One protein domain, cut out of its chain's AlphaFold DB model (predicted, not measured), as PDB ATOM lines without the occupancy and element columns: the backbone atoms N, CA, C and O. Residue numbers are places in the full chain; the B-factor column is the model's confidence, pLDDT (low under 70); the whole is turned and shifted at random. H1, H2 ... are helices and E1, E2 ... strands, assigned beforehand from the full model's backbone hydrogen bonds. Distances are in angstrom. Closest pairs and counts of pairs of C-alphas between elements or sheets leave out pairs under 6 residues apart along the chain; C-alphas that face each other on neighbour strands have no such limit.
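AT A GLANCE: This is residues 367 to 459 of the 460 residues of an uncharacterized protein of Actinomadura syzygii (UniProt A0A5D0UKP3). A sheet of four strands, E1 to E4, makes a wall with one face bare; H2 lies across the other face, and H4 stands up from that same face. H1 packs on H2 and H4 away from the sheet, and H3 only grazes the sheet. The printed part has 93 residues, with four named helices and four named strands in the order H1 H2 H3 E1 E2 E3 E4 H4; the sheet runs E1 - E2 - E3 - E4, antiparallel throughout. The class is mixed, the whole compact, with a radius of gyration of the C-alphas of 11.5 A and spans of 31 by 26 by 25 A.

IN THESE COORDINATES: The strands are E1, residues 412 to 415, E2, 419 to 423, E3, 427 to 432, 16.2 A long, and E4, 439 to 443. The helices are H1, residues 367 to 375, beginning at C-alpha 367 (165.722, 200.828, 153.121), H2, 384 to 395, 15.5 A, H3, 399 to 407, and H4, 444 to 458, 21.4 A, ending at C-alpha 458 (168.515, 191.415, 156.753).

HOW THE PARTS SIT: The strands form a meander, each the antiparallel neighbour of the one before, in three hairpins: N 414 and O 421 are 2.8 A apart, N 422 and O 429 2.9 A, N 428 and O 442 2.8 A, each within hydrogen-bond range. H2 and H4 on the same face make two layers, helices over one face of a sheet. H2, at a height over the sheet of 8.9 A, runs across the strands, at 90 degrees to E2 on the local plane; its C-alpha of Phe 390 is 5.8 A from that of Cys 419, their closest. H4 stands up from the sheet at 76 degrees. H1 touches H2 at Ser 374 and Ala 388, closest C-alphas 5.3 A apart, and H4 at Ala 373 and Tyr 454, 5.0 A. H2, with residues 394 to 395 alone, and H3 only just touch, only at the corner, with 3 pairs of C-alphas within 8 A, the closest Val 395 and His 401, 5.6 A. Every O i to N i+4 pair is within hydrogen-bond range in H1 and H4, but 7 of 8 in H2 and 4 of 5 in H3.

THE WHOLE: The C-alphas farthest apart, of Gly 437 and Ala 459, are 33.3 A apart. The printed part has no cut and no long link. Mean pLDDT of the printed part is 72.2; 42 residues are under 70, among them 392 to 408 and 432 to 438.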
ATOM      1  N   VAL A 367     165.649 199.394 152.810       58.22
ATOM      2  CA  VAL A 367     165.722 200.828 153.121       58.22
ATOM      3  C   VAL A 367     165.419 201.058 154.598       58.22
ATOM      4  O   VAL A 367     166.151 201.787 155.270       58.22
ATOM      5  N   SER A 368     164.388 200.396 155.127       66.00
ATOM      6  CA  SER A 368     164.080 200.403 156.559       66.00
ATOM      7  C   SER A 368     165.202 199.763 157.385       66.00
ATOM      8  O   SER A 368     165.578 200.310 158.425       66.00
ATOM      9  N   ALA A 369     165.809 198.675 156.896       66.56
ATOM     10  CA  ALA A 369     166.954 198.029 157.532       66.56
ATOM     11  C   ALA A 369     168.174 198.967 157.610       66.56
ATOM     12  O   ALA A 369     168.724 199.167 158.695       66.56
ATOM     13  N   ALA A 370     168.566 199.596 156.494       64.50
ATOM     14  CA  ALA A 370     169.709 200.514 156.450       64.50
ATOM     15  C   ALA A 370     169.463 201.776 157.293       64.50
ATOM     16  O   ALA A 370     170.347 202.218 158.031       64.50
ATOM     17  N   SER A 371     168.244 202.321 157.242       68.56
ATOM     18  CA  SER A 371     167.830 203.459 158.066       68.56
ATOM     19  C   SER A 371     167.905 203.121 159.559       68.56
ATOM     20  O   SER A 371     168.606 203.806 160.305       68.56
ATOM     21  N   SER A 372     167.294 202.011 159.985       76.56
ATOM     22  CA  SER A 372     167.282 201.566 161.385       76.56
ATOM     23  C   SER A 372     168.691 201.272 161.913       76.56
ATOM     24  O   SER A 372     169.064 201.752 162.984       76.56
ATOM     25  N   ALA A 373     169.521 200.571 161.137       78.88
ATOM     26  CA  ALA A 373     170.911 200.306 161.498       78.88
ATOM     27  C   ALA A 373     171.771 201.584 161.566       78.88
ATOM     28  O   ALA A 373     172.633 201.699 162.437       78.88
ATOM     29  N   SER A 374     171.502 202.597 160.730       76.88
ATOM     30  CA  SER A 374     172.186 203.903 160.805       76.88
ATOM     31  C   SER A 374     171.829 204.729 162.057       76.88
ATOM     32  O   SER A 374     172.530 205.690 162.395       76.88
ATOM     33  N   VAL A 375     170.760 204.351 162.769       82.69
ATOM     34  CA  VAL A 375     170.364 204.921 164.068       82.69
ATOM     35  C   VAL A 375     171.032 204.185 165.239       82.69
ATOM     36  O   VAL A 375     171.179 204.783 166.303       82.69
ATOM     37  N   PHE A 376     171.515 202.949 165.047       85.88
ATOM     38  CA  PHE A 376     172.144 202.141 166.103       85.88
ATOM     39  C   PHE A 376     173.349 202.826 166.784       85.88
ATOM     40  O   PHE A 376     173.423 202.778 168.014       85.88
ATOM     41  N   PRO A 377     174.270 203.513 166.069       84.56
ATOM     42  CA  PRO A 377     175.258 204.360 166.721       84.56
ATOM     43  C   PRO A 377     174.578 205.517 167.452       84.56
ATOM     44  O   PRO A 377     173.909 206.356 166.841       84.56
ATOM     45  N   SER A 378     174.811 205.623 168.754       84.81
ATOM     46  CA  SER A 378     174.489 206.817 169.534       84.81
ATOM     47  C   SER A 378     175.251 208.048 169.032       84.81
ATOM     48  O   SER A 378     174.682 209.139 168.962       84.81
ATOM     49  N   THR A 379     176.493 207.856 168.584       86.12
ATOM     50  CA  THR A 379     177.418 208.919 168.192       86.12
ATOM     51  C   THR A 379     177.738 208.828 166.703       86.12
ATOM     52  O   THR A 379     178.366 207.874 166.245       86.12
ATOM     53  N   VAL A 380     177.334 209.843 165.935       86.94
ATOM     54  CA  VAL A 380     177.739 210.032 164.534       86.94
ATOM     55  C   VAL A 380     178.075 211.503 164.339       86.94
ATOM     56  O   VAL A 380     177.199 212.361 164.451       86.94
ATOM     57  N   ASN A 381     179.339 211.795 164.047       88.00
ATOM     58  CA  ASN A 381     179.812 213.142 163.754       88.00
ATOM     59  C   ASN A 381     179.674 213.390 162.250       88.00
ATOM     60  O   ASN A 381     180.545 212.999 161.478       88.00
ATOM     61  N   GLY A 382     178.565 213.998 161.828       83.19
ATOM     62  CA  GLY A 382     178.266 214.276 160.419       83.19
ATOM     63  C   GLY A 382     176.885 213.765 159.990       83.19
ATOM     64  O   GLY A 382     176.065 213.401 160.839       83.19
ATOM     65  N   PRO A 383     176.581 213.741 158.680       70.50
ATOM     66  CA  PRO A 383     175.267 213.354 158.188       70.50
ATOM     67  C   PRO A 383     175.076 211.834 158.288       70.50
ATOM     68  O   PRO A 383     175.744 211.069 157.595       70.50
ATOM     69  N   ARG A 384     174.105 211.381 159.093       76.44
ATOM     70  CA  ARG A 384     173.770 209.944 159.229       76.44
ATOM     71  C   ARG A 384     173.380 209.268 157.908       76.44
ATOM     72  O   ARG A 384     173.554 208.060 157.781       76.44
ATOM     73  N   HIS A 385     172.922 210.031 156.911       69.56
ATOM     74  CA  HIS A 385     172.629 209.488 155.583       69.56
ATOM     75  C   HIS A 385     173.866 208.911 154.879       69.56
ATOM     76  O   HIS A 385     173.704 208.036 154.041       69.56
ATOM     77  N   VAL A 386     175.087 209.347 155.224       67.00
ATOM     78  CA  VAL A 386     176.326 208.784 154.659       67.00
ATOM     79  C   VAL A 386     176.536 207.351 155.156       67.00
ATOM     80  O   VAL A 386     176.794 206.453 154.360       67.00
ATOM     81  N   LEU A 387     176.307 207.101 156.451       75.50
ATOM     82  CA  LEU A 387     176.299 205.746 157.008       75.50
ATOM     83  C   LEU A 387     175.177 204.887 156.400       75.50
ATOM     84  O   LEU A 387     175.416 203.733 156.058       75.50
ATOM     85  N   ALA A 388     173.973 205.441 156.224       67.94
ATOM     86  CA  ALA A 388     172.869 204.721 155.583       67.94
ATOM     87  C   ALA A 388     173.172 204.367 154.112       67.94
ATOM     88  O   ALA A 388     172.896 203.247 153.689       67.94
ATOM     89  N   ALA A 389     173.784 205.281 153.351       60.53
ATOM     90  CA  ALA A 389     174.207 205.047 151.971       60.53
ATOM     91  C   ALA A 389     175.300 203.971 151.879       60.53
ATOM     92  O   ALA A 389     175.205 203.084 151.035       60.53
ATOM     93  N   PHE A 390     176.287 203.991 152.780       72.62
ATOM     94  CA  PHE A 390     177.301 202.939 152.892       72.62
ATOM     95  C   PHE A 390     176.672 201.559 153.163       72.62
ATOM     96  O   PHE A 390     176.958 200.593 152.452       72.62
ATOM     97  N   LEU A 391     175.758 201.462 154.137       70.00
ATOM     98  CA  LEU A 391     175.049 200.213 154.436       70.00
ATOM     99  C   LEU A 391     174.247 199.708 153.219       70.00
ATOM    100  O   LEU A 391     174.334 198.534 152.865       70.00
ATOM    101  N   LEU A 392     173.528 200.599 152.531       64.62
ATOM    102  CA  LEU A 392     172.653 200.250 151.407       64.62
ATOM    103  C   LEU A 392     173.399 199.929 150.094       64.62
ATOM    104  O   LEU A 392     172.929 199.106 149.316       64.62
ATOM    105  N   HIS A 393     174.539 200.570 149.813       59.41
ATOM    106  CA  HIS A 393     175.194 200.499 148.494       59.41
ATOM    107  C   HIS A 393     176.584 199.852 148.488       59.41
ATOM    108  O   HIS A 393     177.015 199.341 147.451       59.41
ATOM    109  N   ASP A 394     177.286 199.848 149.620       60.84
ATOM    110  CA  ASP A 394     178.629 199.267 149.721       60.84
ATOM    111  C   ASP A 394     178.579 197.909 150.415       60.84
ATOM    112  O   ASP A 394     179.128 196.932 149.908       60.84
ATOM    113  N   VAL A 395     177.860 197.839 151.535       63.69
ATOM    114  CA  VAL A 395     177.713 196.639 152.369       63.69
ATOM    115  C   VAL A 395     176.704 195.656 151.766       63.69
ATOM    116  O   VAL A 395     176.984 194.461 151.693       63.69
ATOM    117  N   GLN A 396     175.552 196.141 151.286       59.56
ATOM    118  CA  GLN A 396     174.508 195.285 150.710       59.56
ATOM    119  C   GLN A 396     174.887 194.693 149.343       59.56
ATOM    120  O   GLN A 396     174.627 193.518 149.087       59.56
ATOM    121  N   CYS A 397     175.483 195.494 148.451       47.69
ATOM    122  CA  CYS A 397     175.758 195.067 147.074       47.69
ATOM    123  C   CYS A 397     176.795 193.939 146.992       47.69
ATOM    124  O   CYS A 397     176.783 193.178 146.026       47.69
ATOM    125  N   HIS A 398     177.668 193.805 147.998       51.00
ATOM    126  CA  HIS A 398     178.642 192.723 148.067       51.00
ATOM    127  C   HIS A 398     178.835 192.263 149.515       51.00
ATOM    128  O   HIS A 398     179.532 192.904 150.299       51.00
ATOM    129  N   ARG A 399     178.322 191.071 149.846       50.34
ATOM    130  CA  ARG A 399     178.537 190.412 151.152       50.34
ATOM    131  C   ARG A 399     180.024 190.262 151.517       50.34
ATOM    132  O   ARG A 399     180.369 190.245 152.692       50.34
ATOM    133  N   HIS A 400     180.908 190.231 150.521       49.69
ATOM    134  CA  HIS A 400     182.357 190.263 150.711       49.69
ATOM    135  C   HIS A 400     182.854 191.553 151.400       49.69
ATOM    136  O   HIS A 400     183.774 191.500 152.211       49.69
ATOM    137  N   HIS A 401     182.223 192.708 151.159       53.16
ATOM    138  CA  HIS A 401     182.617 193.967 151.798       53.16
ATOM    139  C   HIS A 401     182.363 193.955 153.315       53.16
ATOM    140  O   HIS A 401     183.148 194.545 154.052       53.16
ATOM    141  N   LEU A 402     181.358 193.216 153.813       59.16
ATOM    142  CA  LEU A 402     181.190 192.971 155.256       59.16
ATOM    143  C   LEU A 402     182.407 192.264 155.860       59.16
ATOM    144  O   LEU A 402     182.889 192.651 156.923       59.16
ATOM    145  N   GLU A 403     182.908 191.225 155.197       57.78
ATOM    146  CA  GLU A 403     184.055 190.437 155.662       57.78
ATOM    147  C   GLU A 403     185.344 191.263 155.638       57.78
ATOM    148  O   GLU A 403     186.094 191.281 156.617       57.78
ATOM    149  N   VAL A 404     185.549 192.016 154.556       57.25
ATOM    150  CA  VAL A 404     186.669 192.945 154.379       57.25
ATOM    151  C   VAL A 404     186.666 194.033 155.465       57.25
ATOM    152  O   VAL A 404     187.676 194.232 156.140       57.25
ATOM    153  N   VAL A 405     185.519 194.669 155.723       63.81
ATOM    154  CA  VAL A 405     185.378 195.727 156.741       63.81
ATOM    155  C   VAL A 405     185.509 195.179 158.170       63.81
ATOM    156  O   VAL A 405     186.105 195.834 159.024       63.81
ATOM    157  N   ARG A 406     185.049 193.951 158.449       66.50
ATOM    158  CA  ARG A 406     185.308 193.256 159.732       66.50
ATOM    159  C   ARG A 406     186.792 192.942 159.951       66.50
ATOM    160  O   ARG A 406     187.246 192.886 161.095       66.50
ATOM    161  N   GLY A 407     187.546 192.726 158.873       62.84
ATOM    162  CA  GLY A 407     188.993 192.508 158.905       62.84
ATOM    163  C   GLY A 407     189.818 193.771 159.174       62.84
ATOM    164  O   GLY A 407     190.995 193.653 159.522       62.84
ATOM    165  N   ALA A 408     189.216 194.958 159.050       67.94
ATOM    166  CA  ALA A 408     189.915 196.236 159.064       67.94
ATOM    167  C   ALA A 408     190.757 196.495 160.330       67.94
ATOM    168  O   ALA A 408     190.541 195.949 161.421       67.94
ATOM    169  N   ARG A 409     191.760 197.358 160.166       71.44
ATOM    170  CA  ARG A 409     192.701 197.800 161.202       71.44
ATOM    171  C   ARG A 409     192.896 199.318 161.097       71.44
ATOM    172  O   ARG A 409     192.611 199.875 160.042       71.44
ATOM    173  N   PRO A 410     193.381 199.997 162.148       74.38
ATOM    174  CA  PRO A 410     193.752 201.407 162.053       74.38
ATOM    175  C   PRO A 410     194.761 201.651 160.920       74.38
ATOM    176  O   PRO A 410     195.727 200.900 160.800       74.38
ATOM    177  N   GLY A 411     194.532 202.686 160.111       61.59
ATOM    178  CA  GLY A 411     195.281 202.971 158.882       61.59
ATOM    179  C   GLY A 411     194.774 202.232 157.636       61.59
ATOM    180  O   GLY A 411     195.421 202.303 156.597       61.59
ATOM    181  N   TRP A 412     193.652 201.508 157.718       74.19
ATOM    182  CA  TRP A 412     193.044 200.837 156.567       74.19
ATOM    183  C   TRP A 412     192.066 201.759 155.830       74.19
ATOM    184  O   TRP A 412     191.224 202.403 156.456       74.19
ATOM    185  N   GLU A 413     192.153 201.772 154.501       76.50
ATOM    186  CA  GLU A 413     191.291 202.541 153.602       76.50
ATOM    187  C   GLU A 413     190.649 201.635 152.547       76.50
ATOM    188  O   GLU A 413     191.228 200.629 152.127       76.50
ATOM    189  N   TYR A 414     189.439 201.992 152.121       69.50
ATOM    190  CA  TYR A 414     188.653 201.237 151.153       69.50
ATOM    191  C   TYR A 414     187.663 202.134 150.409       69.50
ATOM    192  O   TYR A 414     186.887 202.862 151.023       69.50
ATOM    193  N   THR A 415     187.637 202.052 149.080       67.19
ATOM    194  CA  THR A 415     186.701 202.812 148.240       67.19
ATOM    195  C   THR A 415     185.602 201.892 147.719       67.19
ATOM    196  O   THR A 415     185.865 201.017 146.897       67.19
ATOM    197  N   GLY A 416     184.374 202.104 148.196       58.31
ATOM    198  CA  GLY A 416     183.179 201.406 147.734       58.31
ATOM    199  C   GLY A 416     182.548 202.029 146.484       58.31
ATOM    200  O   GLY A 416     183.150 202.809 145.748       58.31
ATOM    201  N   ASN A 417     181.285 201.682 146.251       56.97
ATOM    202  CA  ASN A 417     180.420 202.284 145.245       56.97
ATOM    203  C   ASN A 417     179.909 203.673 145.652       56.97
ATOM    204  O   ASN A 417     179.872 204.555 144.793       56.97
ATOM    205  N   ALA A 418     179.496 203.847 146.912       54.97
ATOM    206  CA  ALA A 418     178.866 205.060 147.435       54.97
ATOM    207  C   ALA A 418     179.762 205.841 148.402       54.97
ATOM    208  O   ALA A 418     179.726 207.071 148.373       54.97
ATOM    209  N   CYS A 419     180.575 205.168 149.220       61.94
ATOM    210  CA  CYS A 419     181.477 205.815 150.172       61.94
ATOM    211  C   CYS A 419     182.938 205.366 150.024       61.94
ATOM    212  O   CYS A 419     183.235 204.194 149.797       61.94
ATOM    213  N   HIS A 420     183.862 206.302 150.238       73.88
ATOM    214  CA  HIS A 420     185.229 205.992 150.646       73.88
ATOM    215  C   HIS A 420     185.269 205.880 152.175       73.88
ATOM    216  O   HIS A 420     184.692 206.705 152.879       73.88
ATOM    217  N   LEU A 421     185.914 204.840 152.686       80.38
ATOM    218  CA  LEU A 421     185.960 204.467 154.091       80.38
ATOM    219  C   LEU A 421     187.417 204.471 154.557       80.38
ATOM    220  O   LEU A 421     188.240 203.761 153.990       80.38
ATOM    221  N   ARG A 422     187.709 205.202 155.639       80.62
ATOM    222  CA  ARG A 422     188.981 205.128 156.373       80.62
ATOM    223  C   ARG A 422     188.750 204.683 157.811       80.62
ATOM    224  O   ARG A 422     187.869 205.204 158.493       80.62
ATOM    225  N   VAL A 423     189.551 203.738 158.291       81.69
ATOM    226  CA  VAL A 423     189.546 203.275 159.683       81.69
ATOM    227  C   VAL A 423     190.729 203.882 160.417       81.69
ATOM    228  O   VAL A 423     191.874 203.496 160.203       81.69
ATOM    229  N   ASP A 424     190.441 204.801 161.329       82.56
ATOM    230  CA  ASP A 424     191.412 205.372 162.255       82.56
ATOM    231  C   ASP A 424     191.391 204.593 163.590       82.56
ATOM    232  O   ASP A 424     190.549 203.726 163.833       82.56
ATOM    233  N   ALA A 425     192.321 204.885 164.506       80.38
ATOM    234  CA  ALA A 425     192.474 204.123 165.759       80.38
ATOM    235  C   ALA A 425     191.269 204.191 166.725       80.38
ATOM    236  O   ALA A 425     191.204 203.414 167.679       80.38
ATOM    237  N   GLN A 426     190.338 205.126 166.509       84.19
ATOM    238  CA  GLN A 426     189.180 205.365 167.382       84.19
ATOM    239  C   GLN A 426     187.837 205.411 166.632       84.19
ATOM    240  O   GLN A 426     186.795 205.143 167.235       84.19
ATOM    241  N   ALA A 427     187.845 205.716 165.334       89.69
ATOM    242  CA  ALA A 427     186.648 205.958 164.537       89.69
ATOM    243  C   ALA A 427     186.810 205.443 163.103       89.69
ATOM    244  O   ALA A 427     187.923 205.289 162.605       89.69
ATOM    245  N   VAL A 428     185.681 205.207 162.446       87.75
ATOM    246  CA  VAL A 428     185.581 204.976 161.008       87.75
ATOM    247  C   VAL A 428     185.001 206.230 160.374       87.75
ATOM    248  O   VAL A 428     183.936 206.699 160.782       87.75
ATOM    249  N   ARG A 429     185.710 206.773 159.390       90.31
ATOM    250  CA  ARG A 429     185.301 207.914 158.580       90.31
ATOM    251  C   ARG A 429     184.751 207.405 157.256       90.31
ATOM    252  O   ARG A 429     185.410 206.623 156.582       90.31
ATOM    253  N   LEU A 430     183.560 207.861 156.891       82.06
ATOM    254  CA  LEU A 430     182.923 207.610 155.601       82.06
ATOM    255  C   LEU A 430     182.807 208.935 154.852       82.06
ATOM    256  O   LEU A 430     182.274 209.892 155.408       82.06
ATOM    257  N   GLU A 431     183.262 208.990 153.605       75.50
ATOM    258  CA  GLU A 431     183.132 210.140 152.706       75.50
ATOM    259  C   GLU A 431     182.275 209.753 151.497       75.50
ATOM    260  O   GLU A 431     182.585 208.799 150.785       75.50
ATOM    261  N   HIS A 432     181.181 210.477 151.262       66.19
ATOM    262  CA  HIS A 432     180.186 210.134 150.251       66.19
ATOM    263  C   HIS A 432     180.673 210.514 148.845       66.19
ATOM    264  O   HIS A 432     180.714 211.686 148.470       66.19
ATOM    265  N   LEU A 433     180.982 209.516 148.018       51.03
ATOM    266  CA  LEU A 433     181.567 209.689 146.683       51.03
ATOM    267  C   LEU A 433     180.655 210.476 145.731       51.03
ATOM    268  O   LEU A 433     181.138 211.225 144.885       51.03
ATOM    269  N   TRP A 434     179.333 210.333 145.875       49.25
ATOM    270  CA  TRP A 434     178.352 211.049 145.042       49.25
ATOM    271  C   TRP A 434     177.935 212.418 145.608       49.25
ATOM    272  O   TRP A 434     177.248 213.167 144.920       49.25
ATOM    273  N   LEU A 435     178.351 212.754 146.836       49.78
ATOM    274  CA  LEU A 435     178.020 214.006 147.523       49.78
ATOM    275  C   LEU A 435     179.297 214.637 148.104       49.78
ATOM    276  O   LEU A 435     179.590 214.470 149.291       49.78
ATOM    277  N   PRO A 436     180.065 215.391 147.298       51.28
ATOM    278  CA  PRO A 436     181.272 216.061 147.768       51.28
ATOM    279  C   PRO A 436     181.023 216.878 149.045       51.28
ATOM    280  O   PRO A 436     180.036 217.603 149.155       51.28
ATOM    281  N   GLY A 437     181.920 216.745 150.024       60.09
ATOM    282  CA  GLY A 437     181.817 217.416 151.324       60.09
ATOM    283  C   GLY A 437     180.890 216.743 152.347       60.09
ATOM    284  O   GLY A 437     180.914 217.137 153.511       60.09
ATOM    285  N   HIS A 438     180.125 215.713 151.972       66.75
ATOM    286  CA  HIS A 438     179.345 214.926 152.925       66.75
ATOM    287  C   HIS A 438     180.185 213.765 153.459       66.75
ATOM    288  O   HIS A 438     180.443 212.789 152.760       66.75
ATOM    289  N   ALA A 439     180.600 213.870 154.719       80.81
ATOM    290  CA  ALA A 439     181.335 212.826 155.417       80.81
ATOM    291  C   ALA A 439     180.805 212.648 156.843       80.81
ATOM    292  O   ALA A 439     180.396 213.626 157.473       80.81
ATOM    293  N   CYS A 440     180.824 211.420 157.359       84.12
ATOM    294  CA  CYS A 440     180.511 211.140 158.758       84.12
ATOM    295  C   CYS A 440     181.588 210.286 159.433       84.12
ATOM    296  O   CYS A 440     182.116 209.350 158.838       84.12
ATOM    297  N   GLU A 441     181.864 210.573 160.702       92.50
ATOM    298  CA  GLU A 441     182.751 209.782 161.553       92.50
ATOM    299  C   GLU A 441     181.939 209.064 162.638       92.50
ATOM    300  O   GLU A 441     181.110 209.668 163.323       92.50
ATOM    301  N   VAL A 442     182.172 207.759 162.785       90.25
ATOM    302  CA  VAL A 442     181.455 206.864 163.706       90.25
ATOM    303  C   VAL A 442     182.482 206.148 164.589       90.25
ATOM    304  O   VAL A 442     183.417 205.560 164.044       90.25
ATOM    305  N   PRO A 443     182.360 206.138 165.930       91.62
ATOM    306  CA  PRO A 443     183.294 205.411 166.791       91.62
ATOM    307  C   PRO A 443     183.371 203.927 166.414       91.62
ATOM    308  O   PRO A 443     182.345 203.289 166.185       91.62
ATOM    309  N   ILE A 444     184.576 203.349 166.379       84.81
ATOM    310  CA  ILE A 444     184.814 202.030 165.755       84.81
ATOM    311  C   ILE A 444     183.955 200.896 166.354       84.81
ATOM    312  O   ILE A 444     183.512 199.997 165.640       84.81
ATOM    313  N   ARG A 445     183.649 200.972 167.658       83.94
ATOM    314  CA  ARG A 445     182.744 200.033 168.346       83.94
ATOM    315  C   ARG A 445     181.280 200.202 167.932       83.94
ATOM    316  O   ARG A 445     180.578 199.208 167.784       83.94
ATOM    317  N   GLU A 446     180.827 201.439 167.751       88.06
ATOM    318  CA  GLU A 446     179.450 201.744 167.343       88.06
ATOM    319  C   GLU A 446     179.229 201.406 165.863       88.06
ATOM    320  O   GLU A 446     178.188 200.861 165.507       88.06
ATOM    321  N   PHE A 447     180.242 201.623 165.018       86.12
ATOM    322  CA  PHE A 447     180.234 201.223 163.610       86.12
ATOM    323  C   PHE A 447     180.115 199.700 163.434       86.12
ATOM    324  O   PHE A 447     179.277 199.230 162.666       86.12
ATOM    325  N   GLY A 448     180.874 198.912 164.207       83.38
ATOM    326  CA  GLY A 448     180.713 197.452 164.238       83.38
ATOM    327  C   GLY A 448     179.317 197.007 164.702       83.38
ATOM    328  O   GLY A 448     178.779 196.031 164.184       83.38
ATOM    329  N   GLY A 449     178.705 197.755 165.625       83.69
ATOM    330  CA  GLY A 449     177.318 197.551 166.048       83.69
ATOM    331  C   GLY A 449     176.294 197.843 164.946       83.69
ATOM    332  O   GLY A 449     175.378 197.050 164.754       83.69
ATOM    333  N   ALA A 450     176.482 198.917 164.173       83.88
ATOM    334  CA  ALA A 450     175.628 199.244 163.027       83.88
ATOM    335  C   ALA A 450     175.660 198.152 161.945       83.88
ATOM    336  O   ALA A 450     174.616 197.790 161.412       83.88
ATOM    337  N   LEU A 451     176.840 197.587 161.655       82.81
ATOM    338  CA  LEU A 451     176.980 196.461 160.722       82.81
ATOM    339  C   LEU A 451     176.237 195.214 161.220       82.81
ATOM    340  O   LEU A 451     175.470 194.619 160.467       82.81
ATOM    341  N   TYR A 452     176.416 194.859 162.498       83.25
ATOM    342  CA  TYR A 452     175.730 193.721 163.112       83.25
ATOM    343  C   TYR A 452     174.203 193.890 163.110       83.25
ATOM    344  O   TYR A 452     173.478 192.956 162.771       83.25
ATOM    345  N   GLU A 453     173.705 195.079 163.459       84.69
ATOM    346  CA  GLU A 453     172.272 195.376 163.454       84.69
ATOM    347  C   GLU A 453     171.695 195.354 162.033       84.69
ATOM    348  O   GLU A 453     170.603 194.825 161.827       84.69
ATOM    349  N   TYR A 454     172.439 195.849 161.038       79.25
ATOM    350  CA  TYR A 454     172.040 195.759 159.635       79.25
ATOM    351  C   TYR A 454     171.902 194.298 159.189       79.25
ATOM    352  O   TYR A 454     170.850 193.907 158.694       79.25
ATOM    353  N   GLU A 455     172.905 193.455 159.446       76.88
ATOM    354  CA  GLU A 455     172.836 192.020 159.136       76.88
ATOM    355  C   GLU A 455     171.702 191.302 159.882       76.88
ATOM    356  O   GLU A 455     171.039 190.443 159.304       76.88
ATOM    357  N   ARG A 456     171.438 191.669 161.144       82.50
ATOM    358  CA  ARG A 456     170.320 191.128 161.932       82.50
ATOM    359  C   ARG A 456     168.966 191.478 161.311       82.50
ATOM    360  O   ARG A 456     168.061 190.650 161.340       82.50
ATOM    361  N   LEU A 457     168.823 192.688 160.769       77.38
ATOM    362  CA  LEU A 457     167.613 193.157 160.086       77.38
ATOM    363  C   LEU A 457     167.452 192.562 158.678       77.38
ATOM    364  O   LEU A 457     166.328 192.460 158.204       77.38
ATOM    365  N   LEU A 458     168.544 192.142 158.030       68.44
ATOM    366  CA  LEU A 458     168.515 191.415 156.753       68.44
ATOM    367  C   LEU A 458     168.232 189.907 156.896       68.44
ATOM    368  O   LEU A 458     168.000 189.233 155.896       68.44
ATOM    369  N   ALA A 459     168.293 189.368 158.117       69.50
ATOM    370  CA  ALA A 459     168.103 187.948 158.425       69.50
ATOM    371  C   ALA A 459     166.796 187.651 159.194       69.50
ATOM    372  O   ALA A 459     166.645 186.544 159.720       69.50
TER     373      ALA A 459